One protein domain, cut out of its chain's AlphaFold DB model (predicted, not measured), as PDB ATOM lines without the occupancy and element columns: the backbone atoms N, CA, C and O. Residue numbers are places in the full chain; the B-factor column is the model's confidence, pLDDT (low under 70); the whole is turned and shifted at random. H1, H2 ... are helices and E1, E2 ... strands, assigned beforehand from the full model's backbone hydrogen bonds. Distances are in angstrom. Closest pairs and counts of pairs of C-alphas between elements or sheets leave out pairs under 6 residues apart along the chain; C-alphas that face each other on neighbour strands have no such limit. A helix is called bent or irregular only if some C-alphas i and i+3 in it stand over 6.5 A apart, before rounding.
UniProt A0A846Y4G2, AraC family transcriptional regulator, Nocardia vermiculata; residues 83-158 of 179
ATOM      1  N   PHE A  83       1.923 -20.566  27.030       86.56
ATOM      2  CA  PHE A  83       0.606 -20.095  27.482       86.56
ATOM      3  C   PHE A  83       0.165 -18.813  26.756       86.56
ATOM      4  O   PHE A  83      -0.990 -18.677  26.358       86.56
ATOM      5  N   ARG A  84       1.106 -17.897  26.500       89.00
ATOM      6  CA  ARG A  84       0.858 -16.683  25.712       89.00
ATOM      7  C   ARG A  84       0.477 -17.019  24.266       89.00
ATOM      8  O   ARG A  84      -0.461 -16.423  23.748       89.00
ATOM      9  N   LEU A  85       1.152 -17.984  23.634       90.81
ATOM     10  CA  LEU A  85       0.792 -18.478  22.296       90.81
ATOM     11  C   LEU A  85      -0.635 -19.049  22.275       90.81
ATOM     12  O   LEU A  85      -1.417 -18.725  21.384       90.81
ATOM     13  N   VAL A  86      -0.988 -19.854  23.283       89.44
ATOM     14  CA  VAL A  86      -2.347 -20.391  23.444       89.44
ATOM     15  C   VAL A  86      -3.359 -19.252  23.561       89.44
ATOM     16  O   VAL A  86      -4.341 -19.244  22.827       89.44
ATOM     17  N   CYS A  87      -3.098 -18.246  24.401       87.69
ATOM     18  CA  CYS A  87      -3.974 -17.079  24.521       87.69
ATOM     19  C   CYS A  87      -4.166 -16.368  23.172       87.69
ATOM     20  O   CYS A  87      -5.300 -16.079  22.800       87.69
ATOM     21  N   PHE A  88      -3.092 -16.149  22.405       90.19
ATOM     22  CA  PHE A  88      -3.179 -15.555  21.065       90.19
ATOM     23  C   PHE A  88      -4.031 -16.383  20.093       90.19
ATOM     24  O   PHE A  88      -4.836 -15.814  19.359       90.19
ATOM     25  N   ALA A  89      -3.908 -17.712  20.108       89.31
ATOM     26  CA  ALA A  89      -4.707 -18.591  19.250       89.31
ATOM     27  C   ALA A  89      -6.212 -18.560  19.592       89.31
ATOM     28  O   ALA A  89      -7.071 -18.774  18.726       89.31
ATOM     29  N   LEU A  90      -6.539 -18.294  20.858       88.38
ATOM     30  CA  LEU A  90      -7.906 -18.305  21.375       88.38
ATOM     31  C   LEU A  90      -8.587 -16.932  21.333       88.38
ATOM     32  O   LEU A  90      -9.796 -16.877  21.131       88.38
ATOM     33  N   LEU A  91      -7.820 -15.846  21.439       85.19
ATOM     34  CA  LEU A  91      -8.288 -14.453  21.462       85.19
ATOM     35  C   LEU A  91      -9.228 -14.079  20.305       85.19
ATOM     36  O   LEU A  91     -10.173 -13.327  20.495       85.19
ATOM     37  N   GLY A  92      -8.984 -14.606  19.103       83.12
ATOM     38  CA  GLY A  92      -9.803 -14.308  17.922       83.12
ATOM     39  C   GLY A  92     -11.053 -15.183  17.775       83.12
ATOM     40  O   GLY A  92     -11.533 -15.365  16.654       83.12
ATOM     41  N   ALA A  93     -11.478 -15.897  18.817       87.75
ATOM     42  CA  ALA A  93     -12.675 -16.731  18.766       87.75
ATOM     43  C   ALA A  93     -13.924 -15.869  18.973       87.75
ATOM     44  O   ALA A  93     -13.923 -14.951  19.781       87.75
ATOM     45  N   ARG A  94     -14.998 -16.171  18.235       85.75
ATOM     46  CA  ARG A  94     -16.252 -15.405  18.319       85.75
ATOM     47  C   ARG A  94     -17.017 -15.634  19.629       85.75
ATOM     48  O   ARG A  94     -17.820 -14.801  20.020       85.75
ATOM     49  N   ASP A  95     -16.821 -16.803  20.233       85.12
ATOM     50  CA  ASP A  95     -17.507 -17.269  21.432       85.12
ATOM     51  C   ASP A  95     -16.640 -18.323  22.150       85.12
ATOM     52  O   ASP A  95     -15.655 -18.840  21.599       85.12
ATOM     53  N   LEU A  96     -17.014 -18.648  23.389       83.31
ATOM     54  CA  LEU A  96     -16.306 -19.617  24.227       83.31
ATOM     55  C   LEU A  96     -16.260 -21.018  23.599       83.31
ATOM     56  O   LEU A  96     -15.248 -21.713  23.694       83.31
ATOM     57  N   GLY A  97     -17.335 -21.433  22.924       85.19
ATOM     58  CA  GLY A  97     -17.411 -22.727  22.249       85.19
ATOM     59  C   GLY A  97     -16.386 -22.842  21.121       85.19
ATOM     60  O   GLY A  97     -15.685 -23.850  21.016       85.19
ATOM     61  N   ALA A  98     -16.232 -21.787  20.322       88.38
ATOM     62  CA  ALA A  98     -15.237 -21.681  19.268       88.38
ATOM     63  C   ALA A  98     -13.811 -21.658  19.839       88.38
ATOM     64  O   ALA A  98     -12.929 -22.314  19.281       88.38
ATOM     65  N   ALA A  99     -13.577 -20.969  20.961       88.12
ATOM     66  CA  ALA A  99     -12.285 -20.986  21.647       88.12
ATOM     67  C   ALA A  99     -11.931 -22.404  22.128       88.12
ATOM     68  O   ALA A  99     -10.866 -22.929  21.806       88.12
ATOM     69  N   LEU A 100     -12.852 -23.077  22.819       86.25
ATOM     70  CA  LEU A 100     -12.659 -24.447  23.296       86.25
ATOM     71  C   LEU A 100     -12.476 -25.440  22.142       86.25
ATOM     72  O   LEU A 100     -11.647 -26.347  22.229       86.25
ATOM     73  N   HIS A 101     -13.205 -25.264  21.039       87.00
ATOM     74  CA  HIS A 101     -13.007 -26.059  19.831       87.00
ATOM     75  C   HIS A 101     -11.594 -25.874  19.264       87.00
ATOM     76  O   HIS A 101     -10.902 -26.867  19.045       87.00
ATOM     77  N   ARG A 102     -11.123 -24.627  19.105       90.06
ATOM     78  CA  ARG A 102      -9.746 -24.340  18.668       90.06
ATOM     79  C   ARG A 102      -8.720 -24.959  19.609       90.06
ATOM     80  O   ARG A 102      -7.807 -25.625  19.132       90.06
ATOM     81  N   PHE A 103      -8.901 -24.814  20.923       88.25
ATOM     82  CA  PHE A 103      -8.017 -25.418  21.919       88.25
ATOM     83  C   PHE A 103      -7.894 -26.932  21.733       88.25
ATOM     84  O   PHE A 103      -6.786 -27.467  21.699       88.25
ATOM     85  N   ARG A 104      -9.017 -27.634  21.522       87.31
ATOM     86  CA  ARG A 104      -9.001 -29.084  21.278       87.31
ATOM     87  C   ARG A 104      -8.199 -29.490  20.038       87.31
ATOM     88  O   ARG A 104      -7.671 -30.601  20.036       87.31
ATOM     89  N   LEU A 105      -8.100 -28.640  19.012       88.56
ATOM     90  CA  LEU A 105      -7.330 -28.945  17.799       88.56
ATOM     91  C   LEU A 105      -5.823 -28.981  18.071       88.56
ATOM     92  O   LEU A 105      -5.129 -29.834  17.523       88.56
ATOM     93  N   PHE A 106      -5.317 -28.100  18.939       86.44
ATOM     94  CA  PHE A 106      -3.883 -27.996  19.219       86.44
ATOM     95  C   PHE A 106      -3.459 -28.538  20.589       86.44
ATOM     96  O   PHE A 106      -2.263 -28.616  20.848       86.44
ATOM     97  N   GLN A 107      -4.377 -28.978  21.460       86.50
ATOM     98  CA  GLN A 107      -4.017 -29.483  22.796       86.50
ATOM     99  C   GLN A 107      -3.008 -30.644  22.759       86.50
ATOM    100  O   GLN A 107      -2.162 -30.757  23.638       86.50
ATOM    101  N   LYS A 108      -3.035 -31.485  21.712       85.56
ATOM    102  CA  LYS A 108      -2.061 -32.578  21.530       85.56
ATOM    103  C   LYS A 108      -0.637 -32.070  21.266       85.56
ATOM    104  O   LYS A 108       0.315 -32.802  21.515       85.56
ATOM    105  N   ALA A 109      -0.495 -30.832  20.792       87.69
ATOM    106  CA  ALA A 109       0.784 -30.150  20.616       87.69
ATOM    107  C   ALA A 109       1.295 -29.489  21.912       87.69
ATOM    108  O   ALA A 109       2.374 -28.905  21.910       87.69
ATOM    109  N   LEU A 110       0.551 -29.591  23.023       87.00
ATOM    110  CA  LEU A 110       0.924 -29.081  24.345       87.00
ATOM    111  C   LEU A 110       1.267 -30.257  25.276       87.00
ATOM    112  O   LEU A 110       0.471 -30.613  26.143       87.00
ATOM    113  N   PRO A 111       2.443 -30.894  25.130       76.00
ATOM    114  CA  PRO A 111       2.745 -32.171  25.781       76.00
ATOM    115  C   PRO A 111       2.819 -32.104  27.312       76.00
ATOM    116  O   PRO A 111       2.784 -33.147  27.965       76.00
ATOM    117  N   GLY A 112       2.969 -30.907  27.883       80.50
ATOM    118  CA  GLY A 112       2.944 -30.709  29.327       80.50
ATOM    119  C   GLY A 112       1.547 -30.527  29.904       80.50
ATOM    120  O   GLY A 112       1.337 -30.858  31.070       80.50
ATOM    121  N   PHE A 113       0.595 -30.049  29.101       81.31
ATOM    122  CA  PHE A 113      -0.743 -29.729  29.571       81.31
ATOM    123  C   PHE A 113      -1.577 -31.014  29.709       81.31
ATOM    124  O   PHE A 113      -1.543 -31.863  28.810       81.31
ATOM    125  N   PRO A 114      -2.315 -31.205  30.816       80.88
ATOM    126  CA  PRO A 114      -3.226 -32.335  30.934       80.88
ATOM    127  C   PRO A 114      -4.273 -32.293  29.814       80.88
ATOM    128  O   PRO A 114      -4.817 -31.217  29.545       80.88
ATOM    129  N   PRO A 115      -4.578 -33.432  29.163       83.19
ATOM    130  CA  PRO A 115      -5.648 -33.492  28.180       83.19
ATOM    131  C   PRO A 115      -6.947 -32.929  28.754       83.19
ATOM    132  O   PRO A 115      -7.324 -33.245  29.884       83.19
ATOM    133  N   LEU A 116      -7.623 -32.101  27.963       85.00
ATOM    134  CA  LEU A 116      -8.851 -31.428  28.353       85.00
ATOM    135  C   LEU A 116     -10.008 -31.937  27.500       85.00
ATOM    136  O   LEU A 116      -9.965 -31.936  26.263       85.00
ATOM    137  N   SER A 117     -11.078 -32.340  28.171       86.06
ATOM    138  CA  SER A 117     -12.357 -32.631  27.542       86.06
ATOM    139  C   SER A 117     -13.391 -31.599  27.971       86.06
ATOM    140  O   SER A 117     -13.337 -31.040  29.064       86.06
ATOM    141  N   VAL A 118     -14.325 -31.322  27.064       86.38
ATOM    142  CA  VAL A 118     -15.486 -30.480  27.355       86.38
ATOM    143  C   VAL A 118     -16.722 -31.271  26.973       86.38
ATOM    144  O   VAL A 118     -16.761 -31.837  25.878       86.38
ATOM    145  N   ALA A 119     -17.705 -31.312  27.855       85.62
ATOM    146  CA  ALA A 119     -19.037 -31.826  27.582       85.62
ATOM    147  C   ALA A 119     -20.027 -30.686  27.826       85.62
ATOM    148  O   ALA A 119     -19.981 -30.061  28.880       85.62
ATOM    149  N   ALA A 120     -20.872 -30.384  26.846       82.31
ATOM    150  CA  ALA A 120     -21.917 -29.378  26.981       82.31
ATOM    151  C   ALA A 120     -23.277 -30.081  27.034       82.31
ATOM    152  O   ALA A 120     -23.558 -30.936  26.191       82.31
ATOM    153  N   ALA A 121     -24.079 -29.727  28.030       81.38
ATOM    154  CA  ALA A 121     -25.500 -30.022  28.133       81.38
ATOM    155  C   ALA A 121     -26.304 -28.735  27.860       81.38
ATOM    156  O   ALA A 121     -25.735 -27.713  27.474       81.38
ATOM    157  N   ALA A 122     -27.631 -28.790  28.000       77.88
ATOM    158  CA  ALA A 122     -28.512 -27.669  27.659       77.88
ATOM    159  C   ALA A 122     -28.276 -26.415  28.525       77.88
ATOM    160  O   ALA A 122     -28.437 -25.300  28.039       77.88
ATOM    161  N   ASP A 123     -27.882 -26.597  29.784       84.00
ATOM    162  CA  ASP A 123     -27.748 -25.558  30.809       84.00
ATOM    163  C   ASP A 123     -26.363 -25.519  31.481       84.00
ATOM    164  O   ASP A 123     -26.018 -24.526  32.120       84.00
ATOM    165  N   GLU A 124     -25.540 -26.556  31.305       85.56
ATOM    166  CA  GLU A 124     -24.194 -26.630  31.875       85.56
ATOM    167  C   GLU A 124     -23.118 -27.031  30.858       85.56
ATOM    168  O   GLU A 124     -23.338 -27.817  29.935       85.56
ATOM    169  N   ALA A 125     -21.902 -26.524  31.063       86.12
ATOM    170  CA  ALA A 125     -20.704 -27.005  30.390       86.12
ATOM    171  C   ALA A 125     -19.722 -27.539  31.432       86.12
ATOM    172  O   ALA A 125     -19.348 -26.845  32.377       86.12
ATOM    173  N   ARG A 126     -19.274 -28.776  31.239       88.56
ATOM    174  CA  ARG A 126     -18.280 -29.434  32.080       88.56
ATOM    175  C   ARG A 126     -16.942 -29.470  31.376       88.56
ATOM    176  O   ARG A 126     -16.853 -29.927  30.239       88.56
ATOM    177  N   ILE A 127     -15.905 -29.036  32.081       86.75
ATOM    178  CA  ILE A 127     -14.518 -29.111  31.634       86.75
ATOM    179  C   ILE A 127     -13.784 -30.069  32.558       86.75
ATOM    180  O   ILE A 127     -13.770 -29.867  33.771       86.75
ATOM    181  N   SER A 128     -13.174 -31.096  31.977       87.44
ATOM    182  CA  SER A 128     -12.474 -32.135  32.724       87.44
ATOM    183  C   SER A 128     -11.021 -32.213  32.285       87.44
ATOM    184  O   SER A 128     -10.720 -32.215  31.089       87.44
ATOM    185  N   PHE A 129     -10.126 -32.311  33.264       85.31
ATOM    186  CA  PHE A 129      -8.698 -32.514  33.054       85.31
ATOM    187  C   PHE A 129      -8.325 -33.961  33.341       85.31
ATOM    188  O   PHE A 129      -8.605 -34.473  34.425       85.31
ATOM    189  N   ASP A 130      -7.650 -34.604  32.394       84.44
ATOM    190  CA  ASP A 130      -7.018 -35.893  32.637       84.44
ATOM    191  C   ASP A 130      -5.666 -35.684  33.326       84.44
ATOM    192  O   ASP A 130      -4.653 -35.361  32.699       84.44
ATOM    193  N   LEU A 131      -5.664 -35.858  34.648       78.44
ATOM    194  CA  LEU A 131      -4.467 -35.732  35.477       78.44
ATOM    195  C   LEU A 131      -3.613 -37.014  35.485       78.44
ATOM    196  O   LEU A 131      -2.575 -37.047  36.153       78.44
ATOM    197  N   ASN A 132      -3.998 -38.067  34.752       75.56
ATOM    198  CA  ASN A 132      -3.208 -39.293  34.688       75.56
ATOM    199  C   ASN A 132      -1.806 -39.015  34.127       75.56
ATOM    200  O   ASN A 132      -1.624 -38.386  33.080       75.56
ATOM    201  N   GLY A 133      -0.786 -39.516  34.825       68.06
ATOM    202  CA  GLY A 133       0.616 -39.318  34.457       68.06
ATOM    203  C   GLY A 133       1.214 -37.971  34.880       68.06
ATOM    204  O   GLY A 133       2.374 -37.714  34.557       68.06
ATOM    205  N   ILE A 134       0.478 -37.126  35.614       70.06
ATOM    206  CA  ILE A 134       1.073 -36.005  36.352       70.06
ATOM    207  C   ILE A 134       1.749 -36.564  37.607       70.06
ATOM    208  O   ILE A 134       1.118 -37.211  38.442       70.06
ATOM    209  N   ARG A 135       3.057 -36.321  37.742       60.22
ATOM    210  CA  ARG A 135       3.822 -36.725  38.929       60.22
ATOM    211  C   ARG A 135       3.447 -35.826  40.102       60.22
ATOM    212  O   ARG A 135       3.804 -34.653  40.082       60.22
ATOM    213  N   HIS A 136       2.786 -36.410  41.103       60.78
ATOM    214  CA  HIS A 136       2.303 -35.745  42.319       60.78
ATOM    215  C   HIS A 136       1.353 -34.576  42.013       60.78
ATOM    216  O   HIS A 136       1.782 -33.425  41.982       60.78
ATOM    217  N   PRO A 137       0.055 -34.842  41.780       59.22
ATOM    218  CA  PRO A 137      -0.927 -33.776  41.694       59.22
ATOM    219  C   PRO A 137      -1.080 -33.167  43.091       59.22
ATOM    220  O   PRO A 137      -1.771 -33.695  43.950       59.22
ATOM    221  N   GLU A 138      -0.356 -32.095  43.369       64.81
ATOM    222  CA  GLU A 138      -0.498 -31.347  44.611       64.81
ATOM    223  C   GLU A 138      -1.739 -30.459  44.532       64.81
ATOM    224  O   GLU A 138      -2.074 -29.940  43.462       64.81
ATOM    225  N   GLY A 139      -2.407 -30.240  45.668       69.56
ATOM    226  CA  GLY A 139      -3.593 -29.378  45.731       69.56
ATOM    227  C   GLY A 139      -3.338 -27.993  45.129       69.56
ATOM    228  O   GLY A 139      -4.169 -27.490  44.385       69.56
ATOM    229  N   LEU A 140      -2.137 -27.433  45.325       69.06
ATOM    230  CA  LEU A 140      -1.744 -26.161  44.715       69.06
ATOM    231  C   LEU A 140      -1.783 -26.194  43.179       69.06
ATOM    232  O   LEU A 140      -2.183 -25.208  42.565       69.06
ATOM    233  N   ILE A 141      -1.374 -27.300  42.555       69.00
ATOM    234  CA  ILE A 141      -1.322 -27.448  41.094       69.00
ATOM    235  C   ILE A 141      -2.730 -27.516  40.537       69.00
ATOM    236  O   ILE A 141      -3.047 -26.792  39.596       69.00
ATOM    237  N   ILE A 142      -3.564 -28.379  41.122       75.38
ATOM    238  CA  ILE A 142      -4.954 -28.528  40.695       75.38
ATOM    239  C   ILE A 142      -5.678 -27.195  40.877       75.38
ATOM    240  O   ILE A 142      -6.288 -26.713  39.927       75.38
ATOM    241  N   ASP A 143      -5.537 -26.558  42.040       77.19
ATOM    242  CA  ASP A 143      -6.103 -25.236  42.308       77.19
ATOM    243  C   ASP A 143      -5.642 -24.208  41.271       77.19
ATOM    244  O   ASP A 143      -6.454 -23.459  40.737       77.19
ATOM    245  N   THR A 144      -4.341 -24.169  40.965       76.50
ATOM    246  CA  THR A 144      -3.771 -23.200  40.020       76.50
ATOM    247  C   THR A 144      -4.266 -23.457  38.604       76.50
ATOM    248  O   THR A 144      -4.681 -22.521  37.929       76.50
ATOM    249  N   LEU A 145      -4.275 -24.712  38.155       78.56
ATOM    250  CA  LEU A 145      -4.760 -25.101  36.834       78.56
ATOM    251  C   LEU A 145      -6.245 -24.765  36.669       78.56
ATOM    252  O   LEU A 145      -6.625 -24.148  35.672       78.56
ATOM    253  N   LEU A 146      -7.074 -25.133  37.650       82.31
ATOM    254  CA  LEU A 146      -8.505 -24.840  37.652       82.31
ATOM    255  C   LEU A 146      -8.754 -23.333  37.691       82.31
ATOM    256  O   LEU A 146      -9.550 -22.833  36.903       82.31
ATOM    257  N   MET A 147      -8.037 -22.596  38.543       83.25
ATOM    258  CA  MET A 147      -8.160 -21.143  38.647       83.25
ATOM    259  C   MET A 147      -7.737 -20.440  37.354       83.25
ATOM    260  O   MET A 147      -8.460 -19.567  36.883       83.25
ATOM    261  N   VAL A 148      -6.593 -20.803  36.766       81.75
ATOM    262  CA  VAL A 148      -6.110 -20.215  35.504       81.75
ATOM    263  C   VAL A 148      -7.091 -20.512  34.377       81.75
ATOM    264  O   VAL A 148      -7.444 -19.606  33.629       81.75
ATOM    265  N   THR A 149      -7.576 -21.750  34.295       82.00
ATOM    266  CA  THR A 149      -8.567 -22.150  33.293       82.00
ATOM    267  C   THR A 149      -9.863 -21.377  33.477       82.00
ATOM    268  O   THR A 149     -10.334 -20.759  32.532       82.00
ATOM    269  N   TYR A 150     -10.419 -21.348  34.688       84.69
ATOM    270  CA  TYR A 150     -11.652 -20.621  34.972       84.69
ATOM    271  C   TYR A 150     -11.512 -19.133  34.653       84.69
ATOM    272  O   TYR A 150     -12.318 -18.603  33.899       84.69
ATOM    273  N   ARG A 151     -10.452 -18.471  35.137       83.69
ATOM    274  CA  ARG A 151     -10.204 -17.050  34.847       83.69
ATOM    275  C   ARG A 151     -10.056 -16.786  33.355       83.69
ATOM    276  O   ARG A 151     -10.520 -15.760  32.875       83.69
ATOM    277  N   PHE A 152      -9.396 -17.691  32.637       82.19
ATOM    278  CA  PHE A 152      -9.245 -17.583  31.195       82.19
ATOM    279  C   PHE A 152     -10.598 -17.681  30.480       82.19
ATOM    280  O   PHE A 152     -10.891 -16.860  29.616       82.19
ATOM    281  N   LEU A 153     -11.433 -18.653  30.847       83.00
ATOM    282  CA  LEU A 153     -12.748 -18.860  30.234       83.00
ATOM    283  C   LEU A 153     -13.729 -17.748  30.588       83.00
ATOM    284  O   LEU A 153     -14.451 -17.283  29.713       83.00
ATOM    285  N   ASP A 154     -13.729 -17.315  31.846       85.00
ATOM    286  CA  ASP A 154     -14.551 -16.211  32.323       85.00
ATOM    287  C   ASP A 154     -14.210 -14.931  31.558       85.00
ATOM    288  O   ASP A 154     -15.088 -14.314  30.963       85.00
ATOM    289  N   TRP A 155     -12.921 -14.603  31.436       84.44
ATOM    290  CA  TRP A 155     -12.475 -13.488  30.604       84.44
ATOM    291  C   TRP A 155     -12.860 -13.658  29.126       84.44
ATOM    292  O   TRP A 155     -13.382 -12.720  28.525       84.44
ATOM    293  N   ALA A 156     -12.663 -14.845  28.544       77.94
ATOM    294  CA  ALA A 156     -13.006 -15.117  27.146       77.94
ATOM    295  C   ALA A 156     -14.518 -15.011  26.867       77.94
ATOM    296  O   ALA A 156     -14.920 -14.750  25.736       77.94
ATOM    297  N   ALA A 157     -15.352 -15.198  27.888       80.00
ATOM    298  CA  ALA A 157     -16.801 -15.045  27.824       80.00
ATOM    299  C   ALA A 157     -17.295 -13.635  28.205       80.00
ATOM    300  O   ALA A 157     -18.502 -13.408  28.228       80.00
ATOM    301  N   GLY A 158     -16.396 -12.692  28.508       81.06
ATOM    302  CA  GLY A 158     -16.756 -11.325  28.895       81.06
ATOM    303  C   GLY A 158     -17.036 -11.116  30.390       81.06
ATOM    304  O   GLY A 158     -17.593 -10.085  30.752       81.06
TER     305      GLY A 158
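What this domain is: This is residues 83 to 158 of the 179 residues of the protein "AraC family transcriptional regulator" of Nocardia vermiculata (UniProt A0A846Y4G2). Going along the printed part from Phe 83, you meet a helical hairpin, H1 and H2, then a two-stranded hairpin, E1 and E2, beside H2, and last a long helix, H3, across from H2. Taken in chain order, the five elements go round one middle, loosely closed where the end of H3 comes close to H1 and H2; residues 135 to 141 stick out. The 76 printed residues include three named helices and two named strands, in the order H1, H2, E1, E2, H3; the sheet, E1 - E2, is antiparallel and the class is mostly helix. The whole is compact, with a radius of gyration of the C-alphas of 12.7 A, and spans 36 by 29 by 19 A.

How they stand to each other: Start with H1, residues 83 to 91, which touches H2, residues 96 to 109, through residues 99 to 103 of H2 alone; their closest C-alphas, of Leu 90 and Ala 99, are 5.1 A apart. The two form a helical hairpin and run opposite ways at a steep tilt of 38 degrees. Look next to E1, residues 116 to 120: its closest C-alpha to H2 is that of Leu 116, 7.5 A from that of Arg 104. E2, residues 125 to 129, is its antiparallel neighbour in a hairpin, at 163 degrees; N 117 and O 128 are 2.9 A apart and N 126 and O 119 2.8 A, both within hydrogen-bond range. E2 and H3, residues 139 to 156, are near each other, with 7 pairs of C-alphas within 10 A. H3 is close to H2 but not clearly touching, with the closest C-alphas, of Leu 96 and Ala 156, 6.3 A apart. H3 is also close to H1 but not clearly touching, with those of Leu 91 and Ala 156 7.4 A apart. E1 and H3 are apart. In H1 and H3 every O i to N i+4 pair is within hydrogen-bond range; in H2, 7 of 10 are.

Where its parts are: Find C-alpha 83 at (0.606, -20.095, 27.482), where H1 begins; it runs 12.1 A to C-alpha 91. H2 runs 20.4 A from C-alpha 96 to C-alpha 109 and is irregular, with C-alphas 105 and 108 7.4 A apart. E1 starts at C-alpha 116, (-8.851, -31.428, 28.353), and is 13.3 A long; E2 is 13.5 A long. H3 covers 25.2 A from C-alpha 139 to C-alpha 156 at (-13.006, -15.117, 27.146).

The domain as a whole: The two C-alphas farthest apart, of Arg 94 and His 136, are 36.5 A from each other. The printed part has no cut, and no link is long. Residues 135 to 141, of which 139 to 141 belong to H3, stand free. Look there for low confidence too: residue 133 and residues 135 to 141 are under 70, while the mean pLDDT of the printed part is 82.1.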